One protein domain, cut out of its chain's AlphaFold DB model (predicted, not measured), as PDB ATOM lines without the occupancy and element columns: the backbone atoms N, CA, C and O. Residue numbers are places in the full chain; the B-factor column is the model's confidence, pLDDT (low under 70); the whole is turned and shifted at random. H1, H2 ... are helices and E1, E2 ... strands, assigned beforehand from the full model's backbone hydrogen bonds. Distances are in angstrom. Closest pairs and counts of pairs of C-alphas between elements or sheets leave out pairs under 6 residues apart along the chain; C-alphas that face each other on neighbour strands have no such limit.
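Overview. This is residues 9 to 16 and 24 to 104 of the 106 residues of an uncharacterized protein of Rubrobacter taiwanensis (UniProt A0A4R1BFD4). A small twisted sheet of four strands, E3, E1, E5 and E4, has helices over one face: H2 crosses over E1 and E5, and H4 stands over E4. H2 is the core helix, with H1, H3 and H4 packed round it and the short strand E2 running beside it. The printed part has 89 residues, with four named helices and five named strands in the order E1, E2, H1, H2, E3, H3, H4, E4, E5; the class is mixed, helices and strands. The sheet's order is E3, E1, E5, E4, mixed in direction. The whole is compact and rounded, with a radius of gyration of the C-alphas of 11.6 A and spans of 31 by 28 by 25 A.

Arrangement. Strand E1, residues 9 to 13, is antiparallel to edge strand E3, residues 58 to 60, with N 9 and O 59 at 2.8 A. It is parallel to E5, residues 95 to 98, with N 98 and O 12 at 2.8 A. E5 and edge strand E4, residues 89 to 92, form an antiparallel hairpin, with N 97 and O 90 at 2.8 A. The sheet is only just strongly twisted, its C-alphas lying up to 4.4 A off the best plane. H2, residues 41 to 51, is on the sheet at a height of 11.2 A and runs across the strands. H4, residues 73 to 85, is on the same face and stands up from the sheet at 58 degrees. H2 and H4 touch about perpendicular at 78 degrees, closest at the C-alphas of Gly 43 and Ala 79, 4.7 A. H3, residues 61 to 67, touches H2 at a steep tilt of 64 degrees, closest at the C-alphas of Ala 49 and Ala 67, 6.0 A. E3, H3, H4 and E4 make a split strand-helix-strand unit, two strands running the same way with E1 and E5 between them, and its crossover is right-handed. H1, residues 32 to 36, touches H2, closest at the C-alphas of Ile 34 and Arg 44, 5.9 A. Every O i to N i+4 pair is within hydrogen-bond range in H2, H3 and H4; H1 has 0 of 1, and 2 of 2 O i to N i+3 pairs.

Along the chain. E1 begins at C-alpha 9 (17.540, -1.401, -15.071) and is 13.2 A long. E2, residues 28 to 30, pairs with no named strand. H2 is 15.8 A long and H4 18.1 A. E5 ends at C-alpha 98 (28.623, 1.136, -18.795).

Size, cuts and confidence. Residues 17 to 23 are not printed, and C-alphas 16 and 24 are 15.4 A apart across the cut. Of the links printed whole, none is long. No printed residue is under 70 in pLDDT.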
ATOM      1  N   THR A   9      16.724  -2.028 -14.030       94.25
ATOM      2  CA  THR A   9      17.540  -1.401 -15.071       94.25
ATOM      3  C   THR A   9      18.574  -2.416 -15.534       94.25
ATOM      4  O   THR A   9      19.373  -2.882 -14.724       94.25
ATOM      5  N   ARG A  10      18.574  -2.759 -16.823       95.69
ATOM      6  CA  ARG A  10      19.588  -3.648 -17.406       95.69
ATOM      7  C   ARG A  10      20.947  -2.959 -17.469       95.69
ATOM      8  O   ARG A  10      21.012  -1.756 -17.722       95.69
ATOM      9  N   LEU A  11      22.009  -3.725 -17.265       96.62
ATOM     10  CA  LEU A  11      23.384  -3.252 -17.331       96.62
ATOM     11  C   LEU A  11      24.191  -4.110 -18.303       96.62
ATOM     12  O   LEU A  11      24.247  -5.330 -18.169       96.62
ATOM     13  N   GLU A  12      24.836  -3.463 -19.267       96.25
ATOM     14  CA  GLU A  12      25.822  -4.096 -20.150       96.25
ATOM     15  C   GLU A  12      27.220  -3.595 -19.786       96.25
ATOM     16  O   GLU A  12      27.414  -2.393 -19.595       96.25
ATOM     17  N   ASP A  13      28.209  -4.489 -19.721       95.31
ATOM     18  CA  ASP A  13      29.606  -4.076 -19.571       95.31
ATOM     19  C   ASP A  13      30.217  -3.821 -20.952       95.31
ATOM     20  O   ASP A  13      30.376  -4.745 -21.750       95.31
ATOM     21  N   ARG A  14      30.531  -2.558 -21.252       95.56
ATOM     22  CA  ARG A  14      31.283  -2.152 -22.454       95.56
ATOM     23  C   ARG A  14      32.658  -1.598 -22.116       95.56
ATOM     24  O   ARG A  14      33.324  -1.026 -22.978       95.56
ATOM     25  N   ARG A  15      33.098  -1.750 -20.871       93.94
ATOM     26  CA  ARG A  15      34.447  -1.368 -20.474       93.94
ATOM     27  C   ARG A  15      35.446  -2.357 -21.090       93.94
ATOM     28  O   ARG A  15      35.101  -3.509 -21.359       93.94
ATOM     29  N   PRO A  16      36.691  -1.921 -21.331       90.06
ATOM     30  CA  PRO A  16      37.758  -2.827 -21.726       90.06
ATOM     31  C   PRO A  16      38.119  -3.773 -20.570       90.06
ATOM     32  O   PRO A  16      37.548  -3.714 -19.479       90.06
ATOM     33  N   GLY A  24      38.428  -2.594  -6.551       89.56
ATOM     34  CA  GLY A  24      37.450  -3.679  -6.378       89.56
ATOM     35  C   GLY A  24      38.051  -5.084  -6.511       89.56
ATOM     36  O   GLY A  24      39.273  -5.253  -6.529       89.56
ATOM     37  N   ALA A  25      37.210  -6.115  -6.599       84.12
ATOM     38  CA  ALA A  25      37.614  -7.526  -6.586       84.12
ATOM     39  C   ALA A  25      36.778  -8.373  -7.558       84.12
ATOM     40  O   ALA A  25      35.569  -8.193  -7.660       84.12
ATOM     41  N   GLY A  26      37.428  -9.310  -8.260       85.00
ATOM     42  CA  GLY A  26      36.774 -10.115  -9.299       85.00
ATOM     43  C   GLY A  26      36.126  -9.242 -10.376       85.00
ATOM     44  O   GLY A  26      36.748  -8.280 -10.838       85.00
ATOM     45  N   ASP A  27      34.873  -9.559 -10.703       83.00
ATOM     46  CA  ASP A  27      34.036  -8.841 -11.678       83.00
ATOM     47  C   ASP A  27      33.484  -7.509 -11.135       83.00
ATOM     48  O   ASP A  27      32.981  -6.673 -11.883       83.00
ATOM     49  N   PHE A  28      33.626  -7.274  -9.829       87.69
ATOM     50  CA  PHE A  28      33.120  -6.101  -9.126       87.69
ATOM     51  C   PHE A  28      34.228  -5.064  -8.980       87.69
ATOM     52  O   PHE A  28      34.922  -5.007  -7.960       87.69
ATOM     53  N   TRP A  29      34.438  -4.262 -10.020       93.56
ATOM     54  CA  TRP A  29      35.481  -3.238 -10.036       93.56
ATOM     55  C   TRP A  29      35.030  -1.971 -10.751       93.56
ATOM     56  O   TRP A  29      34.166  -2.033 -11.619       93.56
ATOM     57  N   TYR A  30      35.632  -0.832 -10.418       94.31
ATOM     58  CA  TYR A  30      35.451   0.444 -11.113       94.31
ATOM     59  C   TYR A  30      36.794   1.171 -11.268       94.31
ATOM     60  O   TYR A  30      37.784   0.844 -10.608       94.31
ATOM     61  N   GLU A  31      36.833   2.163 -12.149       95.44
ATOM     62  CA  GLU A  31      38.029   2.965 -12.413       95.44
ATOM     63  C   GLU A  31      38.087   4.148 -11.433       95.44
ATOM     64  O   GLU A  31      37.197   5.007 -11.472       95.44
ATOM     65  N   PRO A  32      39.078   4.215 -10.520       94.94
ATOM     66  CA  PRO A  32      39.151   5.265  -9.500       94.94
ATOM     67  C   PRO A  32      39.338   6.676 -10.073       94.94
ATOM     68  O   PRO A  32      39.078   7.664  -9.385       94.94
ATOM     69  N   GLU A  33      39.742   6.801 -11.333       95.31
ATOM     70  CA  GLU A  33      39.864   8.065 -12.055       95.31
ATOM     71  C   GLU A  33      38.514   8.806 -12.149       95.31
ATOM     72  O   GLU A  33      38.510  10.033 -12.264       95.31
ATOM     73  N   ILE A  34      37.376   8.113 -11.969       95.56
ATOM     74  CA  ILE A  34      36.039   8.726 -11.852       95.56
ATOM     75  C   ILE A  34      35.997   9.870 -10.827       95.56
ATOM     76  O   ILE A  34      35.305  10.868 -11.027       95.56
ATOM     77  N   TRP A  35      36.772   9.769  -9.742       95.88
ATOM     78  CA  TRP A  35      36.791  10.766  -8.669       95.88
ATOM     79  C   TRP A  35      37.435  12.094  -9.079       95.88
ATOM     80  O   TRP A  35      37.218  13.108  -8.414       95.88
ATOM     81  N   GLN A  36      38.201  12.093 -10.170       94.44
ATOM     82  CA  GLN A  36      38.900  13.262 -10.703       94.44
ATOM     83  C   GLN A  36      38.110  13.953 -11.825       94.44
ATOM     84  O   GLN A  36      38.418  15.092 -12.173       94.44
ATOM     85  N   LEU A  37      37.082  13.298 -12.376       94.25
ATOM     86  CA  LEU A  37      36.284  13.833 -13.478       94.25
ATOM     87  C   LEU A  37      35.348  14.959 -13.012       94.25
ATOM     88  O   LEU A  37      34.844  14.902 -11.884       94.25
ATOM     89  N   PRO A  38      35.047  15.968 -13.854       95.06
ATOM     90  CA  PRO A  38      34.200  17.117 -13.513       95.06
ATOM     91  C   PRO A  38      32.693  16.777 -13.485       95.06
ATOM     92  O   PRO A  38      31.867  17.526 -13.987       95.06
ATOM     93  N   LEU A  39      32.347  15.642 -12.879       95.00
ATOM     94  CA  LEU A  39      30.988  15.163 -12.636       95.00
ATOM     95  C   LEU A  39      30.483  15.595 -11.258       95.00
ATOM     96  O   LEU A  39      31.268  15.832 -10.330       95.00
ATOM     97  N   SER A  40      29.165  15.600 -11.090       94.75
ATOM     98  CA  SER A  40      28.534  15.741  -9.786       94.75
ATOM     99  C   SER A  40      28.958  14.612  -8.828       94.75
ATOM    100  O   SER A  40      29.265  13.494  -9.259       94.75
ATOM    101  N   PRO A  41      28.944  14.850  -7.500       94.31
ATOM    102  CA  PRO A  41      29.193  13.791  -6.524       94.31
ATOM    103  C   PRO A  41      28.275  12.576  -6.715       94.31
ATOM    104  O   PRO A  41      28.732  11.441  -6.598       94.31
ATOM    105  N   ALA A  42      27.007  12.813  -7.069       94.44
ATOM    106  CA  ALA A  42      26.041  11.759  -7.350       94.44
ATOM    107  C   ALA A  42      26.427  10.951  -8.597       94.44
ATOM    108  O   ALA A  42      26.427   9.727  -8.537       94.44
ATOM    109  N   GLY A  43      26.834  11.606  -9.689       95.56
ATOM    110  CA  GLY A  43      27.298  10.937 -10.906       95.56
ATOM    111  C   GLY A  43      28.488  10.012 -10.646       95.56
ATOM    112  O   GLY A  43      28.475   8.852 -11.057       95.56
ATOM    113  N   ARG A  44      29.487  10.473  -9.882       96.31
ATOM    114  CA  ARG A  44      30.677   9.665  -9.549       96.31
ATOM    115  C   ARG A  44      30.335   8.428  -8.716       96.31
ATOM    116  O   ARG A  44      30.785   7.328  -9.034       96.31
ATOM    117  N   VAL A  45      29.527   8.602  -7.666       95.25
ATOM    118  CA  VAL A  45      29.070   7.489  -6.815       95.25
ATOM    119  C   VAL A  45      28.216   6.516  -7.622       95.25
ATOM    120  O   VAL A  45      28.399   5.305  -7.514       95.25
ATOM    121  N   LEU A  46      27.321   7.036  -8.461       95.75
ATOM    122  CA  LEU A  46      26.440   6.222  -9.281       95.75
ATOM    123  C   LEU A  46      27.221   5.388 -10.295       95.75
ATOM    124  O   LEU A  46      26.946   4.202 -10.421       95.75
ATOM    125  N   TYR A  47      28.233   5.955 -10.955       96.75
ATOM    126  CA  TYR A  47      29.115   5.198 -11.846       96.75
ATOM    127  C   TYR A  47      29.773   4.011 -11.126       96.75
ATOM    128  O   TYR A  47      29.687   2.874 -11.593       96.75
ATOM    129  N   ALA A  48      30.378   4.255  -9.959       95.38
ATOM    130  CA  ALA A  48      31.023   3.207  -9.168       95.38
ATOM    131  C   ALA A  48      30.025   2.132  -8.694       95.38
ATOM    132  O   ALA A  48      30.346   0.938  -8.685       95.38
ATOM    133  N   ALA A  49      28.804   2.541  -8.340       94.06
ATOM    134  CA  ALA A  49      27.735   1.625  -7.979       94.06
ATOM    135  C   ALA A  49      27.320   0.756  -9.169       94.06
ATOM    136  O   ALA A  49      27.372  -0.462  -9.053       94.06
ATOM    137  N   LEU A  50      27.005   1.344 -10.328       95.81
ATOM    138  CA  LEU A  50      26.641   0.605 -11.543       95.81
ATOM    139  C   LEU A  50      27.715  -0.418 -11.923       95.81
ATOM    140  O   LEU A  50      27.393  -1.570 -12.203       95.81
ATOM    141  N   CYS A  51      28.990  -0.035 -11.832       95.19
ATOM    142  CA  CYS A  51      30.113  -0.936 -12.072       95.19
ATOM    143  C   CYS A  51      30.110  -2.172 -11.153       95.19
ATOM    144  O   CYS A  51      30.486  -3.264 -11.572       95.19
ATOM    145  N   SER A  52      29.645  -2.014  -9.913       92.25
ATOM    146  CA  SER A  52      29.519  -3.097  -8.931       92.25
ATOM    147  C   SER A  52      28.278  -3.975  -9.155       92.25
ATOM    148  O   SER A  52      28.118  -4.979  -8.474       92.25
ATOM    149  N   PHE A  53      27.395  -3.636 -10.095       93.69
ATOM    150  CA  PHE A  53      26.259  -4.478 -10.488       93.69
ATOM    151  C   PHE A  53      26.426  -5.093 -11.883       93.69
ATOM    152  O   PHE A  53      25.590  -5.888 -12.306       93.69
ATOM    153  N   LEU A  54      27.530  -4.814 -12.587       93.12
ATOM    154  CA  LEU A  54      27.782  -5.375 -13.920       93.12
ATOM    155  C   LEU A  54      27.898  -6.901 -13.916       93.12
ATOM    156  O   LEU A  54      27.372  -7.543 -14.819       93.12
ATOM    157  N   GLY A  55      28.468  -7.494 -12.861       89.06
ATOM    158  CA  GLY A  55      28.483  -8.953 -12.684       89.06
ATOM    159  C   GLY A  55      27.087  -9.582 -12.534       89.06
ATOM    160  O   GLY A  55      26.932 -10.781 -12.750       89.06
ATOM    161  N   HIS A  56      26.066  -8.787 -12.194       90.56
ATOM    162  CA  HIS A  56      24.668  -9.220 -12.121       90.56
ATOM    163  C   HIS A  56      23.889  -8.968 -13.422       90.56
ATOM    164  O   HIS A  56      22.851  -9.590 -13.628       90.56
ATOM    165  N   GLY A  57      24.366  -8.072 -14.294       93.31
ATOM    166  CA  GLY A  57      23.702  -7.694 -15.551       93.31
ATOM    167  C   GLY A  57      22.456  -6.813 -15.385       93.31
ATOM    168  O   GLY A  57      21.852  -6.391 -16.370       93.31
ATOM    169  N   GLU A  58      22.062  -6.503 -14.153       95.25
ATOM    170  CA  GLU A  58      20.937  -5.631 -13.841       95.25
ATOM    171  C   GLU A  58      21.072  -5.022 -12.443       95.25
ATOM    172  O   GLU A  58      21.777  -5.536 -11.574       95.25
ATOM    173  N   ILE A  59      20.369  -3.914 -12.225       94.19
ATOM    174  CA  ILE A  59      20.220  -3.268 -10.924       94.19
ATOM    175  C   ILE A  59      18.759  -2.867 -10.727       94.19
ATOM    176  O   ILE A  59      18.136  -2.259 -11.604       94.19
ATOM    177  N   ASN A  60      18.181  -3.213  -9.578       93.19
ATOM    178  CA  ASN A  60      16.810  -2.822  -9.263       93.19
ATOM    179  C   ASN A  60      16.749  -1.384  -8.710       93.19
ATOM    180  O   ASN A  60      17.745  -0.804  -8.266       93.19
ATOM    181  N   ARG A  61      15.554  -0.786  -8.715       91.56
ATOM    182  CA  ARG A  61      15.323   0.586  -8.232       91.56
ATOM    183  C   ARG A  61      15.744   0.775  -6.773       91.56
ATOM    184  O   ARG A  61      16.195   1.857  -6.404       91.56
ATOM    185  N   GLN A  62      15.557  -0.239  -5.932       91.31
ATOM    186  CA  GLN A  62      15.895  -0.157  -4.514       91.31
ATOM    187  C   GLN A  62      17.411  -0.078  -4.309       91.31
ATOM    188  O   GLN A  62      17.860   0.752  -3.519       91.31
ATOM    189  N   ASP A  63      18.186  -0.851  -5.062       92.00
ATOM    190  CA  ASP A  63      19.647  -0.825  -5.031       92.00
ATOM    191  C   ASP A  63      20.201   0.467  -5.642       92.00
ATOM    192  O   ASP A  63      21.105   1.075  -5.066       92.00
ATOM    193  N   LEU A  64      19.594   0.977  -6.722       90.88
ATOM    194  CA  LEU A  64      19.901   2.312  -7.263       90.88
ATOM    195  C   LEU A  64      19.695   3.419  -6.217       90.88
ATOM    196  O   LEU A  64      20.554   4.283  -6.040       90.88
ATOM    197  N   ARG A  65      18.577   3.381  -5.482       91.00
ATOM    198  CA  ARG A  65      18.322   4.304  -4.362       91.00
ATOM    199  C   ARG A  65      19.284   4.084  -3.195       91.00
ATOM    200  O   ARG A  65      19.640   5.037  -2.507       91.00
ATOM    201  N   GLY A  66      19.694   2.841  -2.959       90.88
ATOM    202  CA  GLY A  66      20.678   2.482  -1.941       90.88
ATOM    203  C   GLY A  66      22.062   3.061  -2.235       90.88
ATOM    204  O   GLY A  66      22.723   3.544  -1.315       90.88
ATOM    205  N   ALA A  67      22.466   3.074  -3.509       88.88
ATOM    206  CA  ALA A  67      23.734   3.639  -3.966       88.88
ATOM    207  C   ALA A  67      23.839   5.148  -3.700       88.88
ATOM    208  O   ALA A  67      24.883   5.635  -3.270       88.88
ATOM    209  N   LEU A  68      22.744   5.882  -3.902       88.44
ATOM    210  CA  LEU A  68      22.641   7.317  -3.634       88.44
ATOM    211  C   LEU A  68      21.713   7.574  -2.444       88.44
ATOM    212  O   LEU A  68      20.649   8.183  -2.568       88.44
ATOM    213  N   LYS A  69      22.101   7.072  -1.266       85.00
ATOM    214  CA  LYS A  69      21.274   7.156  -0.056       85.00
ATOM    215  C   LYS A  69      20.863   8.603   0.242       85.00
ATOM    216  O   LYS A  69      21.703   9.450   0.531       85.00
ATOM    217  N   GLY A  70      19.553   8.840   0.263       81.81
ATOM    218  CA  GLY A  70      18.968  10.155   0.539       81.81
ATOM    219  C   GLY A  70      18.661  10.982  -0.709       81.81
ATOM    220  O   GLY A  70      18.030  12.025  -0.570       81.81
ATOM    221  N   SER A  71      19.038  10.510  -1.900       86.19
ATOM    222  CA  SER A  71      18.635  11.117  -3.165       86.19
ATOM    223  C   SER A  71      17.236  10.673  -3.592       86.19
ATOM    224  O   SER A  71      16.801   9.540  -3.366       86.19
ATOM    225  N   THR A  72      16.532  11.592  -4.233       89.00
ATOM    226  CA  THR A  72      15.255  11.381  -4.911       89.00
ATOM    227  C   THR A  72      15.451  10.659  -6.247       89.00
ATOM    228  O   THR A  72      16.534  10.683  -6.833       89.00
ATOM    229  N   ASP A  73      14.384  10.053  -6.776       88.75
ATOM    230  CA  ASP A  73      14.422   9.435  -8.113       88.75
ATOM    231  C   ASP A  73      14.810  10.443  -9.203       88.75
ATOM    232  O   ASP A  73      15.479  10.085 -10.168       88.75
ATOM    233  N   GLU A  74      14.430  11.711  -9.036       89.88
ATOM    234  CA  GLU A  74      14.795  12.785  -9.955       89.88
ATOM    235  C   GLU A  74      16.301  13.075  -9.928       89.88
ATOM    236  O   GLU A  74      16.918  13.204 -10.982       89.88
ATOM    237  N   GLU A  75      16.922  13.120  -8.749       91.12
ATOM    238  CA  GLU A  75      18.373  13.310  -8.618       91.12
ATOM    239  C   GLU A  75      19.159  12.135  -9.201       91.12
ATOM    240  O   GLU A  75      20.142  12.345  -9.912       91.12
ATOM    241  N   ILE A  76      18.702  10.904  -8.965       92.62
ATOM    242  CA  ILE A  76      19.313   9.709  -9.555       92.62
ATOM    243  C   ILE A  76      19.146   9.735 -11.081       92.62
ATOM    244  O   ILE A  76      20.107   9.489 -11.808       92.62
ATOM    245  N   ALA A  77      17.959  10.083 -11.592       92.75
ATOM    246  CA  ALA A  77      17.729  10.225 -13.027       92.75
ATOM    247  C   ALA A  77      18.623  11.313 -13.642       92.75
ATOM    248  O   ALA A  77      19.188  11.103 -14.713       92.75
ATOM    249  N   ASN A  78      18.810  12.443 -12.959       93.94
ATOM    250  CA  ASN A  78      19.712  13.506 -13.398       93.94
ATOM    251  C   ASN A  78      21.176  13.046 -13.418       93.94
ATOM    252  O   ASN A  78      21.878  13.347 -14.381       93.94
ATOM    253  N   ALA A  79      21.621  12.274 -12.424       95.00
ATOM    254  CA  ALA A  79      22.958  11.683 -12.405       95.00
ATOM    255  C   ALA A  79      23.155  10.656 -13.538       95.00
ATOM    256  O   ALA A  79      24.185  10.673 -14.205       95.00
ATOM    257  N   LEU A  80      22.157   9.812 -13.835       95.38
ATOM    258  CA  LEU A  80      22.196   8.919 -15.007       95.38
ATOM    259  C   LEU A  80      22.330   9.720 -16.307       95.38
ATOM    260  O   LEU A  80      23.158   9.398 -17.153       95.38
ATOM    261  N   GLN A  81      21.543  10.787 -16.460       95.38
ATOM    262  CA  GLN A  81      21.607  11.660 -17.634       95.38
ATOM    263  C   GLN A  81      22.947  12.395 -17.742       95.38
ATOM    264  O   GLN A  81      23.446  12.573 -18.848       95.38
ATOM    265  N   GLU A  82      23.539  12.813 -16.625       96.44
ATOM    266  CA  GLU A  82      24.888  13.380 -16.588       96.44
ATOM    267  C   GLU A  82      25.918  12.373 -17.119       96.44
ATOM    268  O   GLU A  82      26.684  12.703 -18.023       96.44
ATOM    269  N   LEU A  83      25.890  11.129 -16.637       96.81
ATOM    270  CA  LEU A  83      26.802  10.083 -17.105       96.81
ATOM    271  C   LEU A  83      26.609   9.754 -18.595       96.81
ATOM    272  O   LEU A  83      27.594   9.535 -19.298       96.81
ATOM    273  N   VAL A  84      25.369   9.780 -19.096       96.69
ATOM    274  CA  VAL A  84      25.083   9.640 -20.535       96.69
ATOM    275  C   VAL A  84      25.672  10.805 -21.332       96.69
ATOM    276  O   VAL A  84      26.348  10.591 -22.335       96.69
ATOM    277  N   ARG A  85      25.455  12.049 -20.886       96.44
ATOM    278  CA  ARG A  85      25.977  13.253 -21.562       96.44
ATOM    279  C   ARG A  85      27.498  13.249 -21.662       96.44
ATOM    280  O   ARG A  85      28.033  13.714 -22.661       96.44
ATOM    281  N   HIS A  86      28.161  12.708 -20.647       96.69
ATOM    282  CA  HIS A  86      29.612  12.617 -20.571       96.69
ATOM    283  C   HIS A  86      30.186  11.299 -21.106       96.69
ATOM    284  O   HIS A  86      31.355  11.004 -20.871       96.69
ATOM    285  N   ASN A  87      29.393  10.523 -21.856       96.12
ATOM    286  CA  ASN A  87      29.844   9.325 -22.567       96.12
ATOM    287  C   ASN A  87      30.348   8.186 -21.649       96.12
ATOM    288  O   ASN A  87      31.127   7.334 -22.070       96.12
ATOM    289  N   LEU A  88      29.880   8.153 -20.396       97.31
ATOM    290  CA  LEU A  88      30.150   7.072 -19.439       97.31
ATOM    291  C   LEU A  88      29.038   6.020 -19.394       97.31
ATOM    292  O   LEU A  88      29.254   4.918 -18.892       97.31
ATOM    293  N   LEU A  89      27.860   6.349 -19.928       97.50
ATOM    294  CA  LEU A  89      26.757   5.420 -20.151       97.50
ATOM    295  C   LEU A  89      26.231   5.572 -21.580       97.50
ATOM    296  O   LEU A  89      25.917   6.684 -22.001       97.50
ATOM    297  N   ASP A  90      26.034   4.461 -22.282       96.31
ATOM    298  CA  ASP A  90      25.199   4.441 -23.485       96.31
ATOM    299  C   ASP A  90      23.786   3.973 -23.111       96.31
ATOM    300  O   ASP A  90      23.638   2.923 -22.482       96.31
ATOM    301  N   PRO A  91      22.725   4.686 -23.514       95.12
ATOM    302  CA  PRO A  91      21.369   4.165 -23.408       95.12
ATOM    303  C   PRO A  91      21.203   2.906 -24.273       95.12
ATOM    304  O   PRO A  91      21.521   2.920 -25.463       95.12
ATOM    305  N   VAL A  92      20.661   1.838 -23.692       93.81
ATOM    306  CA  VAL A  92      20.297   0.596 -24.397       93.81
ATOM    307  C   VAL A  92      18.853   0.210 -24.076       93.81
ATOM    308  O   VAL A  92      18.186   0.844 -23.253       93.81
ATOM    309  N   GLU A  93      18.326  -0.819 -24.739       89.88
ATOM    310  CA  GLU A  93      16.955  -1.265 -24.500       89.88
ATOM    311  C   GLU A  93      16.772  -1.746 -23.048       89.88
ATOM    312  O   GLU A  93      17.294  -2.781 -22.631       89.88
ATOM    313  N   GLY A  94      16.004  -0.980 -22.269       88.69
ATOM    314  CA  GLY A  94      15.701  -1.304 -20.875       88.69
ATOM    315  C   GLY A  94      16.821  -0.991 -19.876       88.69
ATOM    316  O   GLY A  94      16.744  -1.460 -18.739       88.69
ATOM    317  N   GLY A  95      17.842  -0.212 -20.250       94.44
ATOM    318  CA  GLY A  95      18.896   0.161 -19.309       94.44
ATOM    319  C   GLY A  95      20.074   0.918 -19.910       94.44
ATOM    320  O   GLY A  95      19.892   1.767 -20.785       94.44
ATOM    321  N   TYR A  96      21.276   0.627 -19.410       96.69
ATOM    322  CA  TYR A  96      22.501   1.330 -19.789       96.69
ATOM    323  C   TYR A  96      23.664   0.368 -20.018       96.69
ATOM    324  O   TYR A  96      23.861  -0.576 -19.257       96.69
ATOM    325  N   ALA A  97      24.479   0.655 -21.026       97.00
ATOM    326  CA  ALA A  97      25.796   0.062 -21.154       97.00
ATOM    327  C   ALA A  97      26.832   0.962 -20.479       97.00
ATOM    328  O   ALA A  97      26.925   2.149 -20.797       97.00
ATOM    329  N   VAL A  98      27.596   0.408 -19.542       97.00
ATOM    330  CA  VAL A  98      28.623   1.136 -18.795       97.00
ATOM    331  C   VAL A  98      29.910   1.172 -19.604       97.00
ATOM    332  O   VAL A  98      30.389   0.137 -20.069       97.00
ATOM    333  N   ARG A  99      30.465   2.373 -19.768       96.94
ATOM    334  CA  ARG A  99      31.693   2.642 -20.527       96.94
ATOM    335  C   ARG A  99      32.833   3.029 -19.610       96.94
ATOM    336  O   ARG A  99      32.609   3.357 -18.450       96.94
ATOM    337  N   SER A 100      34.056   2.974 -20.125       94.81
ATOM    338  CA  SER A 100      35.236   3.315 -19.330       94.81
ATOM    339  C   SER A 100      35.311   4.817 -19.065       94.81
ATOM    340  O   SER A 100      34.986   5.629 -19.931       94.81
ATOM    341  N   VAL A 101      35.849   5.209 -17.910       94.75
ATOM    342  CA  VAL A 101      36.171   6.615 -17.596       94.75
ATOM    343  C   VAL A 101      37.155   7.230 -18.588       94.75
ATOM    344  O   VAL A 101      37.208   8.449 -18.724       94.75
ATOM    345  N   ARG A 102      37.915   6.403 -19.315       92.06
ATOM    346  CA  ARG A 102      38.801   6.844 -20.403       92.06
ATOM    347  C   ARG A 102      38.034   7.375 -21.611       92.06
ATOM    348  O   ARG A 102      38.614   8.081 -22.426       92.06
ATOM    349  N   GLU A 103      36.755   7.037 -21.723       91.06
ATOM    350  CA  GLU A 103      35.862   7.508 -22.778       91.06
ATOM    351  C   GLU A 103      35.074   8.757 -22.368       91.06
ATOM    352  O   GLU A 103      34.221   9.210 -23.130       91.06
ATOM    353  N   PHE A 104      35.359   9.326 -21.191       93.12
ATOM    354  CA  PHE A 104      34.729  10.551 -20.718       93.12
ATOM    355  C   PHE A 104      34.850  11.682 -21.751       93.12
ATOM    356  O   PHE A 104      35.952  12.070 -22.147       93.12
TER     357      PHE A 104